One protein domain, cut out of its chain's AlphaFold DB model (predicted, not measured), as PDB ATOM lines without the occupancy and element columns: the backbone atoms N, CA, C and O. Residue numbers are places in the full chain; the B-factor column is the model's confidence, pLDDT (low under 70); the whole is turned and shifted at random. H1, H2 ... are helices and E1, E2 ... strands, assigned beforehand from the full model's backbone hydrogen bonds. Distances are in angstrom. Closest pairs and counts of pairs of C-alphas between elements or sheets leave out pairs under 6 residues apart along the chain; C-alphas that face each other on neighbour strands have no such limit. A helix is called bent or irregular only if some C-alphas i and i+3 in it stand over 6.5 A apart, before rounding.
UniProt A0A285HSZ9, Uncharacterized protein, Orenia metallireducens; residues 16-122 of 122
ATOM      1  N   VAL A  16     -40.691 -50.624 -30.867       91.75
ATOM      2  CA  VAL A  16     -40.539 -49.728 -29.721       91.75
ATOM      3  C   VAL A  16     -41.629 -48.670 -29.794       91.75
ATOM      4  O   VAL A  16     -41.519 -47.695 -30.539       91.75
ATOM      5  N   THR A  17     -42.663 -48.834 -28.977       92.44
ATOM      6  CA  THR A  17     -43.761 -47.873 -28.869       92.44
ATOM      7  C   THR A  17     -43.507 -46.938 -27.692       92.44
ATOM      8  O   THR A  17     -43.302 -47.387 -26.568       92.44
ATOM      9  N   LYS A  18     -43.518 -45.625 -27.926       91.06
ATOM     10  CA  LYS A  18     -43.333 -44.608 -26.884       91.06
ATOM     11  C   LYS A  18     -44.670 -43.941 -26.582       91.06
ATOM     12  O   LYS A  18     -45.060 -43.008 -27.277       91.06
ATOM     13  N   GLU A  19     -45.362 -44.436 -25.560       92.19
ATOM     14  CA  GLU A  19     -46.694 -43.953 -25.171       92.19
ATOM     15  C   GLU A  19     -46.648 -42.608 -24.445       92.19
ATOM     16  O   GLU A  19     -47.579 -41.810 -24.547       92.19
ATOM     17  N   PHE A  20     -45.554 -42.335 -23.732       91.00
ATOM     18  CA  PHE A  20     -45.334 -41.046 -23.090       91.00
ATOM     19  C   PHE A  20     -43.875 -40.621 -23.177       91.00
ATOM     20  O   PHE A  20     -42.951 -41.432 -23.041       91.00
ATOM     21  N   TYR A  21     -43.673 -39.325 -23.395       89.75
ATOM     22  CA  TYR A  21     -42.359 -38.715 -23.399       89.75
ATOM     23  C   TYR A  21     -42.431 -37.236 -23.069       89.75
ATOM     24  O   TYR A  21     -43.070 -36.463 -23.784       89.75
ATOM     25  N   LYS A  22     -41.703 -36.845 -22.030       87.88
ATOM     26  CA  LYS A  22     -41.527 -35.455 -21.635       87.88
ATOM     27  C   LYS A  22     -40.053 -35.209 -21.366       87.88
ATOM     28  O   LYS A  22     -39.442 -35.932 -20.591       87.88
ATOM     29  N   LEU A  23     -39.502 -34.188 -22.013       84.12
ATOM     30  CA  LEU A  23     -38.148 -33.709 -21.761       84.12
ATOM     31  C   LEU A  23     -38.191 -32.426 -20.949       84.12
ATOM     32  O   LEU A  23     -38.947 -31.505 -21.263       84.12
ATOM     33  N   GLY A  24     -37.330 -32.373 -19.946       78.88
ATOM     34  CA  GLY A  24     -36.900 -31.161 -19.292       78.88
ATOM     35  C   GLY A  24     -35.818 -30.424 -20.094       78.88
ATOM     36  O   GLY A  24     -35.248 -30.952 -21.058       78.88
ATOM     37  N   PRO A  25     -35.563 -29.160 -19.737       71.94
ATOM     38  CA  PRO A  25     -34.649 -28.270 -20.449       71.94
ATOM     39  C   PRO A  25     -33.177 -28.717 -20.467       71.94
ATOM     40  O   PRO A  25     -32.434 -28.257 -21.333       71.94
ATOM     41  N   GLN A  26     -32.739 -29.575 -19.546       76.25
ATOM     42  CA  GLN A  26     -31.363 -30.078 -19.436       76.25
ATOM     43  C   GLN A  26     -31.214 -31.529 -19.933       76.25
ATOM     44  O   GLN A  26     -30.136 -32.114 -19.819       76.25
ATOM     45  N   GLY A  27     -32.253 -32.091 -20.561       70.31
ATOM     46  CA  GLY A  27     -32.264 -33.470 -21.060       70.31
ATOM     47  C   GLY A  27     -32.720 -34.510 -20.032       70.31
ATOM     48  O   GLY A  27     -32.769 -35.696 -20.362       70.31
ATOM     49  N   GLU A  28     -33.082 -34.069 -18.829       81.31
ATOM     50  CA  GLU A  28     -33.875 -34.799 -17.845       81.31
ATOM     51  C   GLU A  28     -35.278 -35.084 -18.396       81.31
ATOM     52  O   GLU A  28     -35.703 -34.483 -19.387       81.31
ATOM     53  N   GLY A  29     -36.019 -36.022 -17.813       87.19
ATOM     54  CA  GLY A  29     -37.340 -36.318 -18.344       87.19
ATOM     55  C   GLY A  29     -37.934 -37.649 -17.946       87.19
ATOM     56  O   GLY A  29     -37.348 -38.461 -17.236       87.19
ATOM     57  N   GLU A  30     -39.132 -37.857 -18.465       91.19
ATOM     58  CA  GLU A  30     -40.001 -38.961 -18.107       91.19
ATOM     59  C   GLU A  30     -40.435 -39.693 -19.365       91.19
ATOM     60  O   GLU A  30     -40.796 -39.077 -20.378       91.19
ATOM     61  N   THR A  31     -40.395 -41.020 -19.320       92.44
ATOM     62  CA  THR A  31     -40.781 -41.837 -20.467       92.44
ATOM     63  C   THR A  31     -41.634 -43.022 -20.045       92.44
ATOM     64  O   THR A  31     -41.410 -43.615 -18.993       92.44
ATOM     65  N   TYR A  32     -42.598 -43.378 -20.894       93.75
ATOM     66  CA  TYR A  32     -43.267 -44.672 -20.861       93.75
ATOM     67  C   TYR A  32     -43.125 -45.325 -22.234       93.75
ATOM     68  O   TYR A  32     -43.610 -44.802 -23.240       93.75
ATOM     69  N   THR A  33     -42.417 -46.450 -22.269       92.94
ATOM     70  CA  THR A  33     -42.043 -47.166 -23.487       92.94
ATOM     71  C   THR A  33     -42.448 -48.633 -23.393       92.94
ATOM     72  O   THR A  33     -42.323 -49.258 -22.343       92.94
ATOM     73  N   ILE A  34     -42.894 -49.199 -24.508       93.81
ATOM     74  CA  ILE A  34     -43.282 -50.598 -24.656       93.81
ATOM     75  C   ILE A  34     -42.366 -51.222 -25.702       93.81
ATOM     76  O   ILE A  34     -42.234 -50.713 -26.815       93.81
ATOM     77  N   LEU A  35     -41.710 -52.316 -25.333       93.31
ATOM     78  CA  LEU A  35     -40.836 -53.088 -26.207       93.31
ATOM     79  C   LEU A  35     -41.554 -54.384 -26.574       93.31
ATOM     80  O   LEU A  35     -41.830 -55.196 -25.689       93.31
ATOM     81  N   THR A  36     -41.830 -54.578 -27.859       93.06
ATOM     82  CA  THR A  36     -42.516 -55.775 -28.364       93.06
ATOM     83  C   THR A  36     -41.500 -56.737 -28.964       93.06
ATOM     84  O   THR A  36     -40.615 -56.321 -29.717       93.06
ATOM     85  N   TYR A  37     -41.619 -58.026 -28.647       91.75
ATOM     86  CA  TYR A  37     -40.696 -59.060 -29.111       91.75
ATOM     87  C   TYR A  37     -41.421 -60.149 -29.897       91.75
ATOM     88  O   TYR A  37     -42.545 -60.525 -29.580       91.75
ATOM     89  N   ASN A  38     -40.734 -60.714 -30.890       91.00
ATOM     90  CA  ASN A  38     -41.116 -62.011 -31.433       91.00
ATOM     91  C   ASN A  38     -40.840 -63.123 -30.397       91.00
ATOM     92  O   ASN A  38     -40.117 -62.919 -29.417       91.00
ATOM     93  N   GLN A  39     -41.379 -64.321 -30.628       89.62
ATOM     94  CA  GLN A  39     -41.267 -65.433 -29.679       89.62
ATOM     95  C   GLN A  39     -39.816 -65.878 -29.409       89.62
ATOM     96  O   GLN A  39     -39.491 -66.223 -28.276       89.62
ATOM     97  N   GLU A  40     -38.942 -65.863 -30.417       89.00
ATOM     98  CA  GLU A  40     -37.536 -66.271 -30.276       89.00
ATOM     99  C   GLU A  40     -36.767 -65.306 -29.361       89.00
ATOM    100  O   GLU A  40     -36.177 -65.721 -28.361       89.00
ATOM    101  N   ASN A  41     -36.852 -64.003 -29.640       90.31
ATOM    102  CA  ASN A  41     -36.194 -62.965 -28.849       90.31
ATOM    103  C   ASN A  41     -36.802 -62.844 -27.443       90.31
ATOM    104  O   ASN A  41     -36.084 -62.542 -26.491       90.31
ATOM    105  N   LEU A  42     -38.102 -63.106 -27.280       89.06
ATOM    106  CA  LEU A  42     -38.765 -63.095 -25.974       89.06
ATOM    107  C   LEU A  42     -38.201 -64.166 -25.028       89.06
ATOM    108  O   LEU A  42     -38.027 -63.914 -23.835       89.06
ATOM    109  N   GLU A  43     -37.887 -65.353 -25.541       89.62
ATOM    110  CA  GLU A  43     -37.274 -66.412 -24.734       89.62
ATOM    111  C   GLU A  43     -35.858 -66.036 -24.282       89.62
ATOM    112  O   GLU A  43     -35.457 -66.354 -23.160       89.62
ATOM    113  N   GLU A  44     -35.104 -65.313 -25.110       90.62
ATOM    114  CA  GLU A  44     -33.816 -64.743 -24.707       90.62
ATOM    115  C   GLU A  44     -33.974 -63.628 -23.665       90.62
ATOM    116  O   GLU A  44     -33.211 -63.584 -22.700       90.62
ATOM    117  N   VAL A  45     -34.985 -62.761 -23.815       90.75
ATOM    118  CA  VAL A  45     -35.339 -61.742 -22.816       90.75
ATOM    119  C   VAL A  45     -35.604 -62.408 -21.468       90.75
ATOM    120  O   VAL A  45     -35.002 -62.008 -20.477       90.75
ATOM    121  N   ARG A  46     -36.447 -63.447 -21.417       89.06
ATOM    122  CA  ARG A  46     -36.808 -64.165 -20.179       89.06
ATOM    123  C   ARG A  46     -35.612 -64.806 -19.478       89.06
ATOM    124  O   ARG A  46     -35.601 -64.897 -18.256       89.06
ATOM    125  N   LYS A  47     -34.617 -65.253 -20.247       89.50
ATOM    126  CA  LYS A  47     -33.393 -65.892 -19.740       89.50
ATOM    127  C   LYS A  47     -32.306 -64.896 -19.340       89.50
ATOM    128  O   LYS A  47     -31.266 -65.320 -18.839       89.50
ATOM    129  N   ALA A  48     -32.502 -63.601 -19.582       88.12
ATOM    130  CA  ALA A  48     -31.527 -62.592 -19.202       88.12
ATOM    131  C   ALA A  48     -31.390 -62.525 -17.672       88.12
ATOM    132  O   ALA A  48     -32.377 -62.378 -16.955       88.12
ATOM    133  N   ASP A  49     -30.152 -62.584 -17.182       87.38
ATOM    134  CA  ASP A  49     -29.812 -62.503 -15.754       87.38
ATOM    135  C   ASP A  49     -29.835 -61.046 -15.256       87.38
ATOM    136  O   ASP A  49     -28.835 -60.471 -14.832       87.38
ATOM    137  N   ILE A  50     -30.980 -60.398 -15.453       88.88
ATOM    138  CA  ILE A  50     -31.268 -59.026 -15.017       88.88
ATOM    139  C   ILE A  50     -32.591 -58.946 -14.258       88.88
ATOM    140  O   ILE A  50     -32.899 -57.907 -13.692       88.88
ATOM    141  N   TRP A  51     -33.405 -59.998 -14.301       91.44
ATOM    142  CA  TRP A  51     -34.753 -59.967 -13.763       91.44
ATOM    143  C   TRP A  51     -34.777 -60.413 -12.310       91.44
ATOM    144  O   TRP A  51     -34.394 -61.536 -11.986       91.44
ATOM    145  N   ASP A  52     -35.341 -59.564 -11.469       91.88
ATOM    146  CA  ASP A  52     -35.766 -59.916 -10.128       91.88
ATOM    147  C   ASP A  52     -37.237 -60.347 -10.138       91.88
ATOM    148  O   ASP A  52     -38.025 -59.971 -11.012       91.88
ATOM    149  N   LYS A  53     -37.634 -61.136  -9.138       91.88
ATOM    150  CA  LYS A  53     -39.044 -61.475  -8.911       91.88
ATOM    151  C   LYS A  53     -39.696 -60.457  -7.988       91.88
ATOM    152  O   LYS A  53     -39.143 -60.101  -6.944       91.88
ATOM    153  N   ILE A  54     -40.909 -60.045  -8.333       90.12
ATOM    154  CA  ILE A  54     -41.757 -59.288  -7.415       90.12
ATOM    155  C   ILE A  54     -42.201 -60.223  -6.283       90.12
ATOM    156  O   ILE A  54     -42.746 -61.299  -6.527       90.12
ATOM    157  N   THR A  55     -41.941 -59.799  -5.049       89.81
ATOM    158  CA  THR A  55     -42.270 -60.489  -3.795       89.81
ATOM    159  C   THR A  55     -42.999 -59.525  -2.867       89.81
ATOM    160  O   THR A  55     -42.889 -58.313  -3.034       89.81
ATOM    161  N   ASP A  56     -43.659 -60.027  -1.828       87.38
ATOM    162  CA  ASP A  56     -44.357 -59.193  -0.837       87.38
ATOM    163  C   ASP A  56     -43.464 -58.082  -0.251       87.38
ATOM    164  O   ASP A  56     -43.924 -56.969   0.009       87.38
ATOM    165  N   ASN A  57     -42.161 -58.360  -0.110       87.69
ATOM    166  CA  ASN A  57     -41.182 -57.426   0.443       87.69
ATOM    167  C   ASN A  57     -40.934 -56.199  -0.451       87.69
ATOM    168  O   ASN A  57     -40.663 -55.121   0.075       87.69
ATOM    169  N   ASN A  58     -40.998 -56.346  -1.780       90.12
ATOM    170  CA  ASN A  58     -40.738 -55.253  -2.730       90.12
ATOM    171  C   ASN A  58     -42.014 -54.738  -3.421       90.12
ATOM    172  O   ASN A  58     -42.026 -53.604  -3.901       90.12
ATOM    173  N   TYR A  59     -43.100 -55.517  -3.406       90.75
ATOM    174  CA  TYR A  59     -44.357 -55.216  -4.085       90.75
ATOM    175  C   TYR A  59     -44.899 -53.837  -3.714       90.75
ATOM    176  O   TYR A  59     -45.206 -53.031  -4.593       90.75
ATOM    177  N   LYS A  60     -44.968 -53.539  -2.411       91.25
ATOM    178  CA  LYS A  60     -45.507 -52.266  -1.920       91.25
ATOM    179  C   LYS A  60     -44.711 -51.069  -2.448       91.25
ATOM    180  O   LYS A  60     -45.309 -50.150  -2.995       91.25
ATOM    181  N   GLN A  61     -43.382 -51.114  -2.342       91.62
ATOM    182  CA  GLN A  61     -42.510 -50.017  -2.778       91.62
ATOM    183  C   GLN A  61     -42.561 -49.808  -4.297       91.62
ATOM    184  O   GLN A  61     -42.615 -48.672  -4.767       91.62
ATOM    185  N   LEU A  62     -42.572 -50.895  -5.077       93.38
ATOM    186  CA  LEU A  62     -42.697 -50.824  -6.535       93.38
ATOM    187  C   LEU A  62     -44.051 -50.241  -6.949       93.38
ATOM    188  O   LEU A  62     -44.113 -49.386  -7.829       93.38
ATOM    189  N   LYS A  63     -45.131 -50.675  -6.295       92.69
ATOM    190  CA  LYS A  63     -46.486 -50.191  -6.562       92.69
ATOM    191  C   LYS A  63     -46.649 -48.711  -6.223       92.69
ATOM    192  O   LYS A  63     -47.250 -47.988  -7.008       92.69
ATOM    193  N   GLU A  64     -46.119 -48.263  -5.087       93.06
ATOM    194  CA  GLU A  64     -46.121 -46.845  -4.702       93.06
ATOM    195  C   GLU A  64     -45.417 -45.995  -5.765       93.06
ATOM    196  O   GLU A  64     -46.024 -45.069  -6.299       93.06
ATOM    197  N   ARG A  65     -44.212 -46.396  -6.184       92.75
ATOM    198  CA  ARG A  65     -43.446 -45.702  -7.229       92.75
ATOM    199  C   ARG A  65     -44.182 -45.634  -8.573       92.75
ATOM    200  O   ARG A  65     -44.220 -44.583  -9.204       92.75
ATOM    201  N   VAL A  66     -44.784 -46.741  -9.017       93.88
ATOM    202  CA  VAL A  66     -45.579 -46.766 -10.259       93.88
ATOM    203  C   VAL A  66     -46.793 -45.847 -10.155       93.88
ATOM    204  O   VAL A  66     -47.064 -45.098 -11.089       93.88
ATOM    205  N   ASN A  67     -47.506 -45.866  -9.027       94.19
ATOM    206  CA  ASN A  67     -48.685 -45.024  -8.826       94.19
ATOM    207  C   ASN A  67     -48.334 -43.532  -8.820       94.19
ATOM    208  O   ASN A  67     -49.073 -42.734  -9.397       94.19
ATOM    209  N   GLU A  68     -47.227 -43.151  -8.181       93.44
ATOM    210  CA  GLU A  68     -46.730 -41.771  -8.177       93.44
ATOM    211  C   GLU A  68     -46.417 -41.304  -9.603       93.44
ATOM    212  O   GLU A  68     -46.947 -40.279 -10.041       93.44
ATOM    213  N   PHE A  69     -45.667 -42.110 -10.362       93.50
ATOM    214  CA  PHE A  69     -45.347 -41.826 -11.761       93.50
ATOM    215  C   PHE A  69     -46.608 -41.700 -12.629       93.50
ATOM    216  O   PHE A  69     -46.792 -40.704 -13.329       93.50
ATOM    217  N   GLN A  70     -47.525 -42.671 -12.554       93.38
ATOM    218  CA  GLN A  70     -48.775 -42.650 -13.322       93.38
ATOM    219  C   GLN A  70     -49.622 -41.420 -12.994       93.38
ATOM    220  O   GLN A  70     -50.127 -40.760 -13.900       93.38
ATOM    221  N   THR A  71     -49.737 -41.079 -11.709       93.12
ATOM    222  CA  THR A  71     -50.483 -39.899 -11.259       93.12
ATOM    223  C   THR A  71     -49.870 -38.619 -11.821       93.12
ATOM    224  O   THR A  71     -50.598 -37.756 -12.313       93.12
ATOM    225  N   HIS A  72     -48.542 -38.489 -11.794       90.69
ATOM    226  CA  HIS A  72     -47.866 -37.321 -12.352       90.69
ATOM    227  C   HIS A  72     -48.077 -37.198 -13.867       90.69
ATOM    228  O   HIS A  72     -48.431 -36.118 -14.346       90.69
ATOM    229  N   VAL A  73     -47.938 -38.297 -14.612       91.06
ATOM    230  CA  VAL A  73     -48.163 -38.323 -16.064       91.06
ATOM    231  C   VAL A  73     -49.606 -37.950 -16.409       91.06
ATOM    232  O   VAL A  73     -49.814 -37.074 -17.247       91.06
ATOM    233  N   ILE A  74     -50.596 -38.540 -15.729       91.06
ATOM    234  CA  ILE A  74     -52.026 -38.246 -15.940       91.06
ATOM    235  C   ILE A  74     -52.344 -36.775 -15.643       91.06
ATOM    236  O   ILE A  74     -53.133 -36.160 -16.353       91.06
ATOM    237  N   ASN A  75     -51.726 -36.187 -14.617       89.31
ATOM    238  CA  ASN A  75     -51.930 -34.775 -14.283       89.31
ATOM    239  C   ASN A  75     -51.217 -33.812 -15.245       89.31
ATOM    240  O   ASN A  75     -51.568 -32.636 -15.310       89.31
ATOM    241  N   THR A  76     -50.197 -34.289 -15.958       85.19
ATOM    242  CA  THR A  76     -49.372 -33.478 -16.863       85.19
ATOM    243  C   THR A  76     -49.856 -33.539 -18.309       85.19
ATOM    244  O   THR A  76     -49.579 -32.623 -19.083       85.19
ATOM    245  N   TRP A  77     -50.534 -34.618 -18.700       83.50
ATOM    246  CA  TRP A  77     -50.844 -34.915 -20.092       83.50
ATOM    247  C   TRP A  77     -52.341 -35.137 -20.310       83.50
ATOM    248  O   TRP A  77     -52.994 -35.844 -19.550       83.50
ATOM    249  N   ASP A  78     -52.883 -34.589 -21.401       81.69
ATOM    250  CA  ASP A  78     -54.321 -34.675 -21.708       81.69
ATOM    251  C   ASP A  78     -54.784 -36.098 -22.084       81.69
ATOM    252  O   ASP A  78     -55.974 -36.417 -22.030       81.69
ATOM    253  N   LYS A  79     -53.847 -36.972 -22.481       87.06
ATOM    254  CA  LYS A  79     -54.090 -38.399 -22.747       87.06
ATOM    255  C   LYS A  79     -53.594 -39.223 -21.560       87.06
ATOM    256  O   LYS A  79     -52.479 -39.044 -21.097       87.06
ATOM    257  N   ASP A  80     -54.381 -40.200 -21.133       90.00
ATOM    258  CA  ASP A  80     -53.910 -41.224 -20.201       90.00
ATOM    259  C   ASP A  80     -53.283 -42.384 -21.001       90.00
ATOM    260  O   ASP A  80     -54.028 -43.157 -21.619       90.00
ATOM    261  N   PRO A  81     -51.940 -42.510 -21.048       89.56
ATOM    262  CA  PRO A  81     -51.281 -43.578 -21.800       89.56
ATOM    263  C   PRO A  81     -51.484 -44.961 -21.161       89.56
ATOM    264  O   PRO A  81     -51.287 -45.982 -21.817       89.56
ATOM    265  N   PHE A  82     -51.908 -45.022 -19.895       91.44
ATOM    266  CA  PHE A  82     -52.039 -46.270 -19.149       91.44
ATOM    267  C   PHE A  82     -53.400 -46.950 -19.341       91.44
ATOM    268  O   PHE A  82     -53.562 -48.103 -18.944       91.44
ATOM    269  N   LYS A  83     -54.374 -46.284 -19.979       89.56
ATOM    270  CA  LYS A  83     -55.678 -46.894 -20.307       89.56
ATOM    271  C   LYS A  83     -55.568 -48.017 -21.327       89.56
ATOM    272  O   LYS A  83     -56.210 -49.050 -21.167       89.56
ATOM    273  N   GLU A  84     -54.805 -47.785 -22.390       87.25
ATOM    274  CA  GLU A  84     -54.617 -48.760 -23.468       87.25
ATOM    275  C   GLU A  84     -53.516 -49.761 -23.105       87.25
ATOM    276  O   GLU A  84     -53.651 -50.960 -23.344       87.25
ATOM    277  N   TYR A  85     -52.465 -49.273 -22.443       88.62
ATOM    278  CA  TYR A  85     -51.315 -50.067 -22.041       88.62
ATOM    279  C   TYR A  85     -51.064 -49.891 -20.542       88.62
ATOM    280  O   TYR A  85     -50.269 -49.035 -20.148       88.62
ATOM    281  N   PRO A  86     -51.730 -50.662 -19.672       89.62
ATOM    282  CA  PRO A  86     -51.553 -50.514 -18.237       89.62
ATOM    283  C   PRO A  86     -50.180 -51.038 -17.800       89.62
ATOM    284  O   PRO A  86     -49.827 -52.189 -18.061       89.62
ATOM    285  N   PHE A  87     -49.425 -50.206 -17.080       90.62
ATOM    286  CA  PHE A  87     -48.216 -50.645 -16.385       90.62
ATOM    287  C   PHE A  87     -48.622 -51.241 -15.034       90.62
ATOM    288  O   PHE A  87     -48.983 -50.504 -14.116       90.62
ATOM    289  N   LEU A  88     -48.608 -52.570 -14.916       83.75
ATOM    290  CA  LEU A  88     -49.069 -53.276 -13.716       83.75
ATOM    291  C   LEU A  88     -47.911 -53.947 -12.974       83.75
ATOM    292  O   LEU A  88     -47.104 -54.666 -13.563       83.75
ATOM    293  N   ILE A  89     -47.884 -53.741 -11.658       86.50
ATOM    294  CA  ILE A  89     -47.085 -54.525 -10.714       86.50
ATOM    295  C   ILE A  89     -47.995 -55.622 -10.169       86.50
ATOM    296  O   ILE A  89     -48.948 -55.341  -9.440       86.50
ATOM    297  N   GLU A  90     -47.702 -56.865 -10.531       84.00
ATOM    298  CA  GLU A  90     -48.400 -58.058 -10.047       84.00
ATOM    299  C   GLU A  90     -47.384 -58.956  -9.334       84.00
ATOM    300  O   GLU A  90     -46.200 -58.981  -9.681       84.00
ATOM    301  N   GLU A  91     -47.836 -59.677  -8.313       76.69
ATOM    302  CA  GLU A  91     -46.993 -60.649  -7.615       76.69
ATOM    303  C   GLU A  91     -46.499 -61.726  -8.589       76.69
ATOM    304  O   GLU A  91     -47.234 -62.169  -9.470       76.69
ATOM    305  N   ASN A  92     -45.254 -62.174  -8.411       77.00
ATOM    306  CA  ASN A  92     -44.564 -63.148  -9.267       77.00
ATOM    307  C   ASN A  92     -44.163 -62.665 -10.672       77.00
ATOM    308  O   ASN A  92     -43.481 -63.419 -11.373       77.00
ATOM    309  N   ASN A  93     -44.495 -61.432 -11.075       87.06
ATOM    310  CA  ASN A  93     -43.953 -60.868 -12.312       87.06
ATOM    311  C   ASN A  93     -42.447 -60.603 -12.179       87.06
ATOM    312  O   ASN A  93     -41.909 -60.378 -11.087       87.06
ATOM    313  N   LEU A  94     -41.768 -60.649 -13.322       91.06
ATOM    314  CA  LEU A  94     -40.359 -60.301 -13.434       91.06
ATOM    315  C   LEU A  94     -40.218 -58.794 -13.628       91.06
ATOM    316  O   LEU A  94     -40.942 -58.190 -14.427       91.06
ATOM    317  N   TYR A  95     -39.273 -58.198 -12.910       93.25
ATOM    318  CA  TYR A  95     -38.980 -56.777 -13.010       93.25
ATOM    319  C   TYR A  95     -37.478 -56.510 -13.010       93.25
ATOM    320  O   TYR A  95     -36.676 -57.331 -12.577       93.25
ATOM    321  N   TYR A  96     -37.109 -55.341 -13.508       92.88
ATOM    322  CA  TYR A  96     -35.770 -54.792 -13.392       92.88
ATOM    323  C   TYR A  96     -35.893 -53.363 -12.891       92.88
ATOM    324  O   TYR A  96     -36.553 -52.541 -13.527       92.88
ATOM    325  N   LEU A  97     -35.258 -53.066 -11.759       92.75
ATOM    326  CA  LEU A  97     -35.173 -51.716 -11.218       92.75
ATOM    327  C   LEU A  97     -33.721 -51.259 -11.236       92.75
ATOM    328  O   LEU A  97     -32.844 -51.897 -10.655       92.75
ATOM    329  N   LYS A  98     -33.482 -50.102 -11.845       91.75
ATOM    330  CA  LYS A  98     -32.208 -49.399 -11.750       91.75
ATOM    331  C   LYS A  98     -32.420 -48.069 -11.052       91.75
ATOM    332  O   LYS A  98     -33.198 -47.255 -11.534       91.75
ATOM    333  N   LEU A  99     -31.696 -47.850  -9.959       91.25
ATOM    334  CA  LEU A  99     -31.616 -46.573  -9.251       91.25
ATOM    335  C   LEU A  99     -30.237 -45.951  -9.500       91.25
ATOM    336  O   LEU A  99     -29.228 -46.662  -9.475       91.25
ATOM    337  N   LYS A 100     -30.192 -44.646  -9.763       89.12
ATOM    338  CA  LYS A 100     -28.960 -43.850  -9.857       89.12
ATOM    339  C   LYS A 100     -28.777 -43.005  -8.588       89.12
ATOM    340  O   LYS A 100     -29.700 -42.856  -7.793       89.12
ATOM    341  N   GLU A 101     -27.577 -42.453  -8.405       89.12
ATOM    342  CA  GLU A 101     -27.226 -41.618  -7.240       89.12
ATOM    343  C   GLU A 101     -28.002 -40.291  -7.189       89.12
ATOM    344  O   GLU A 101     -28.257 -39.767  -6.110       89.12
ATOM    345  N   ASP A 102     -28.421 -39.779  -8.346       87.50
ATOM    346  CA  ASP A 102     -29.229 -38.563  -8.507       87.50
ATOM    347  C   ASP A 102     -30.738 -38.792  -8.272       87.50
ATOM    348  O   ASP A 102     -31.550 -37.904  -8.512       87.50
ATOM    349  N   ASN A 103     -31.121 -39.975  -7.778       86.81
ATOM    350  CA  ASN A 103     -32.496 -40.470  -7.658       86.81
ATOM    351  C   ASN A 103     -33.225 -40.738  -8.981       86.81
ATOM    352  O   ASN A 103     -34.370 -41.188  -8.931       86.81
ATOM    353  N   SER A 104     -32.588 -40.570 -10.143       89.88
ATOM    354  CA  SER A 104     -33.136 -41.086 -11.397       89.88
ATOM    355  C   SER A 104     -33.342 -42.586 -11.288       89.88
ATOM    356  O   SER A 104     -32.543 -43.322 -10.691       89.88
ATOM    357  N   TRP A 105     -34.385 -43.068 -11.937       91.94
ATOM    358  CA  TRP A 105     -34.719 -44.468 -11.894       91.94
ATOM    359  C   TRP A 105     -35.378 -44.945 -13.173       91.94
ATOM    360  O   TRP A 105     -36.001 -44.197 -13.919       91.94
ATOM    361  N   MET A 106     -35.234 -46.241 -13.408       92.62
ATOM    362  CA  MET A 106     -35.944 -46.936 -14.464       92.62
ATOM    363  C   MET A 106     -36.490 -48.238 -13.912       92.62
ATOM    364  O   MET A 106     -35.755 -49.008 -13.287       92.62
ATOM    365  N   LEU A 107     -37.764 -48.486 -14.183       94.00
ATOM    366  CA  LEU A 107     -38.436 -49.730 -13.868       94.00
ATOM    367  C   LEU A 107     -38.925 -50.371 -15.159       94.00
ATOM    368  O   LEU A 107     -39.668 -49.763 -15.927       94.00
ATOM    369  N   ALA A 108     -38.527 -51.618 -15.370       93.69
ATOM    370  CA  ALA A 108     -39.050 -52.451 -16.433       93.69
ATOM    371  C   ALA A 108     -39.806 -53.639 -15.846       93.69
ATOM    372  O   ALA A 108     -39.344 -54.235 -14.873       93.69
ATOM    373  N   THR A 109     -40.931 -54.012 -16.446       93.19
ATOM    374  CA  THR A 109     -41.649 -55.251 -16.132       93.19
ATOM    375  C   THR A 109     -41.821 -56.080 -17.389       93.19
ATOM    376  O   THR A 109     -42.069 -55.555 -18.476       93.19
ATOM    377  N   LEU A 110     -41.665 -57.391 -17.243       89.38
ATOM    378  CA  LEU A 110     -41.911 -58.340 -18.317       89.38
ATOM    379  C   LEU A 110     -43.309 -58.928 -18.143       89.38
ATOM    380  O   LEU A 110     -43.576 -59.603 -17.148       89.38
ATOM    381  N   LYS A 111     -44.184 -58.697 -19.122       83.56
ATOM    382  CA  LYS A 111     -45.542 -59.243 -19.147       83.56
ATOM    383  C   LYS A 111     -45.843 -59.795 -20.531       83.56
ATOM    384  O   LYS A 111     -45.714 -59.092 -21.525       83.56
ATOM    385  N   GLU A 112     -46.260 -61.059 -20.567       81.19
ATOM    386  CA  GLU A 112     -46.552 -61.785 -21.807       81.19
ATOM    387  C   GLU A 112     -45.367 -61.735 -22.791       81.19
ATOM    388  O   GLU A 112     -44.334 -62.362 -22.521       81.19
ATOM    389  N   ASP A 113     -45.529 -61.015 -23.904       82.00
ATOM    390  CA  ASP A 113     -44.588 -60.822 -25.009       82.00
ATOM    391  C   ASP A 113     -43.943 -59.425 -25.046       82.00
ATOM    392  O   ASP A 113     -43.195 -59.100 -25.976       82.00
ATOM    393  N   LYS A 114     -44.198 -58.600 -24.025       90.12
ATOM    394  CA  LYS A 114     -43.764 -57.203 -23.972       90.12
ATOM    395  C   LYS A 114     -42.965 -56.894 -22.720       90.12
ATOM    396  O   LYS A 114     -43.226 -57.405 -21.629       90.12
ATOM    397  N   ILE A 115     -42.008 -55.987 -22.877       92.12
ATOM    398  CA  ILE A 115     -41.408 -55.281 -21.748       92.12
ATOM    399  C   ILE A 115     -42.036 -53.898 -21.689       92.12
ATOM    400  O   ILE A 115     -41.964 -53.136 -22.652       92.12
ATOM    401  N   TYR A 116     -42.595 -53.561 -20.541       93.31
ATOM    402  CA  TYR A 116     -43.052 -52.216 -20.237       93.31
ATOM    403  C   TYR A 116     -41.946 -51.513 -19.467       93.31
ATOM    404  O   TYR A 116     -41.413 -52.080 -18.518       93.31
ATOM    405  N   VAL A 117     -41.584 -50.299 -19.868       93.56
ATOM    406  CA  VAL A 117     -40.492 -49.528 -19.268       93.56
ATOM    407  C   VAL A 117     -40.994 -48.140 -18.918       93.56
ATOM    408  O   VAL A 117     -41.442 -47.408 -19.797       93.56
ATOM    409  N   ILE A 118     -40.878 -47.771 -17.649       93.62
ATOM    410  CA  ILE A 118     -41.024 -46.391 -17.194       93.62
ATOM    411  C   ILE A 118     -39.672 -45.883 -16.700       93.62
ATOM    412  O   ILE A 118     -38.903 -46.620 -16.077       93.62
ATOM    413  N   GLU A 119     -39.370 -44.634 -17.015       92.25
ATOM    414  CA  GLU A 119     -38.135 -43.970 -16.613       92.25
ATOM    415  C   GLU A 119     -38.449 -42.556 -16.150       92.25
ATOM    416  O   GLU A 119     -39.226 -41.849 -16.793       92.25
ATOM    417  N   GLU A 120     -37.787 -42.156 -15.075       90.50
ATOM    418  CA  GLU A 120     -37.751 -40.798 -14.559       90.50
ATOM    419  C   GLU A 120     -36.277 -40.444 -14.352       90.50
ATOM    420  O   GLU A 120     -35.557 -41.110 -13.602       90.50
ATOM    421  N   SER A 121     -35.800 -39.449 -15.089       86.25
ATOM    422  CA  SER A 121     -34.427 -38.958 -15.023       86.25
ATOM    423  C   SER A 121     -34.415 -37.503 -14.592       86.25
ATOM    424  O   SER A 121     -35.250 -36.734 -15.069       86.25
ATOM    425  N   TRP A 122     -33.451 -37.160 -13.738       78.75
ATOM    426  CA  TRP A 122     -33.220 -35.838 -13.157       78.75
ATOM    427  C   TRP A 122     -31.808 -35.338 -13.458       78.75
ATOM    428  O   TRP A 122     -30.904 -36.191 -13.616       78.75
TER     429      TRP A 122
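This is residues 16 to 122 of the 122 residues of an uncharacterized protein of Orenia metallireducens (UniProt A0A285HSZ9). A five-stranded, twisted antiparallel sheet forms a wall, with one long helix, H2, crossing over one of its faces and the other face bare of named helices. The short helix H1 sits past the end of the sheet where E2 ends, and the long link of residues 77 to 93 runs back from H2 to E3 on the H2 side. The 107 printed residues hold two named helices and five named strands, in the chain order E1 E2 H1 H2 E3 E4 E5, while the sheet's order is E1 - E2 - E5 - E4 - E3. The class is mixed, helices and strands; the whole is compact, with a radius of gyration of the C-alphas of 13.9 A and spans of 38 by 31 by 25 A.

In the sheet, E2, residues 29 to 36, and E5, residues 114 to 121, are antiparallel inner strands at 169 degrees, with N 33 and O 117 at 2.8 A. On the other side of E2 is the edge strand E1, residues 16 to 23, which bends by 75 degrees at residue 19; the two form a hairpin, with N 22 and O 30 at 2.9 A, within hydrogen-bond range. E4, residues 105 to 111, is the antiparallel neighbour of E5, with N 107 and O 118 at 2.9 A. The edge strand E3, residues 94 to 99, is antiparallel to E4 at 173 degrees, with N 98 and O 106 at 2.9 A. E3, E4 and E5 make a meander, each strand the antiparallel neighbour of the one before. Residues 52 to 53 also pair, antiparallel, with residues 94 to 95 of E3. H2, residues 56 to 76, is on the sheet at a height of 10.4 A, making two layers, a helix on one face of a sheet. It runs across the strands, at 66 degrees to E1 on the local plane, and lies over E1, E4 and E3, and only just over E2 and E5, with 3 C-alphas falling on each. H1, residues 39 to 46, only grazes the sheet with its residues 42 to 46; its closest C-alphas to E5 are those of Leu 42 and Lys 114, 8.0 A. H1 and H2 are apart. In H1 every O i to N i+4 pair is within hydrogen-bond range, in H2 15 of 17.

E1 begins at C-alpha 16 (-40.539, -49.728, -29.721). E2 is 22.5 A long, E5 22.4 A, E4 19.7 A, E1 18.0 A, E3 16.8 A and H1 10.6 A. H2, 30.7 A, begins at C-alpha 56 (-44.357, -59.193, -0.837) and is irregular, C-alphas 57 and 60 being 7.1 A apart. E5 ends at C-alpha 121 (-34.427, -38.958, -15.023).

The C-alphas of Pro 25 and Glu 40 are the two farthest apart, 39.4 A. The printed part has no cut. The link from H2 to E3 is long, 17 residues. The mean pLDDT of the printed part is 89.1, and no printed residue is under 70.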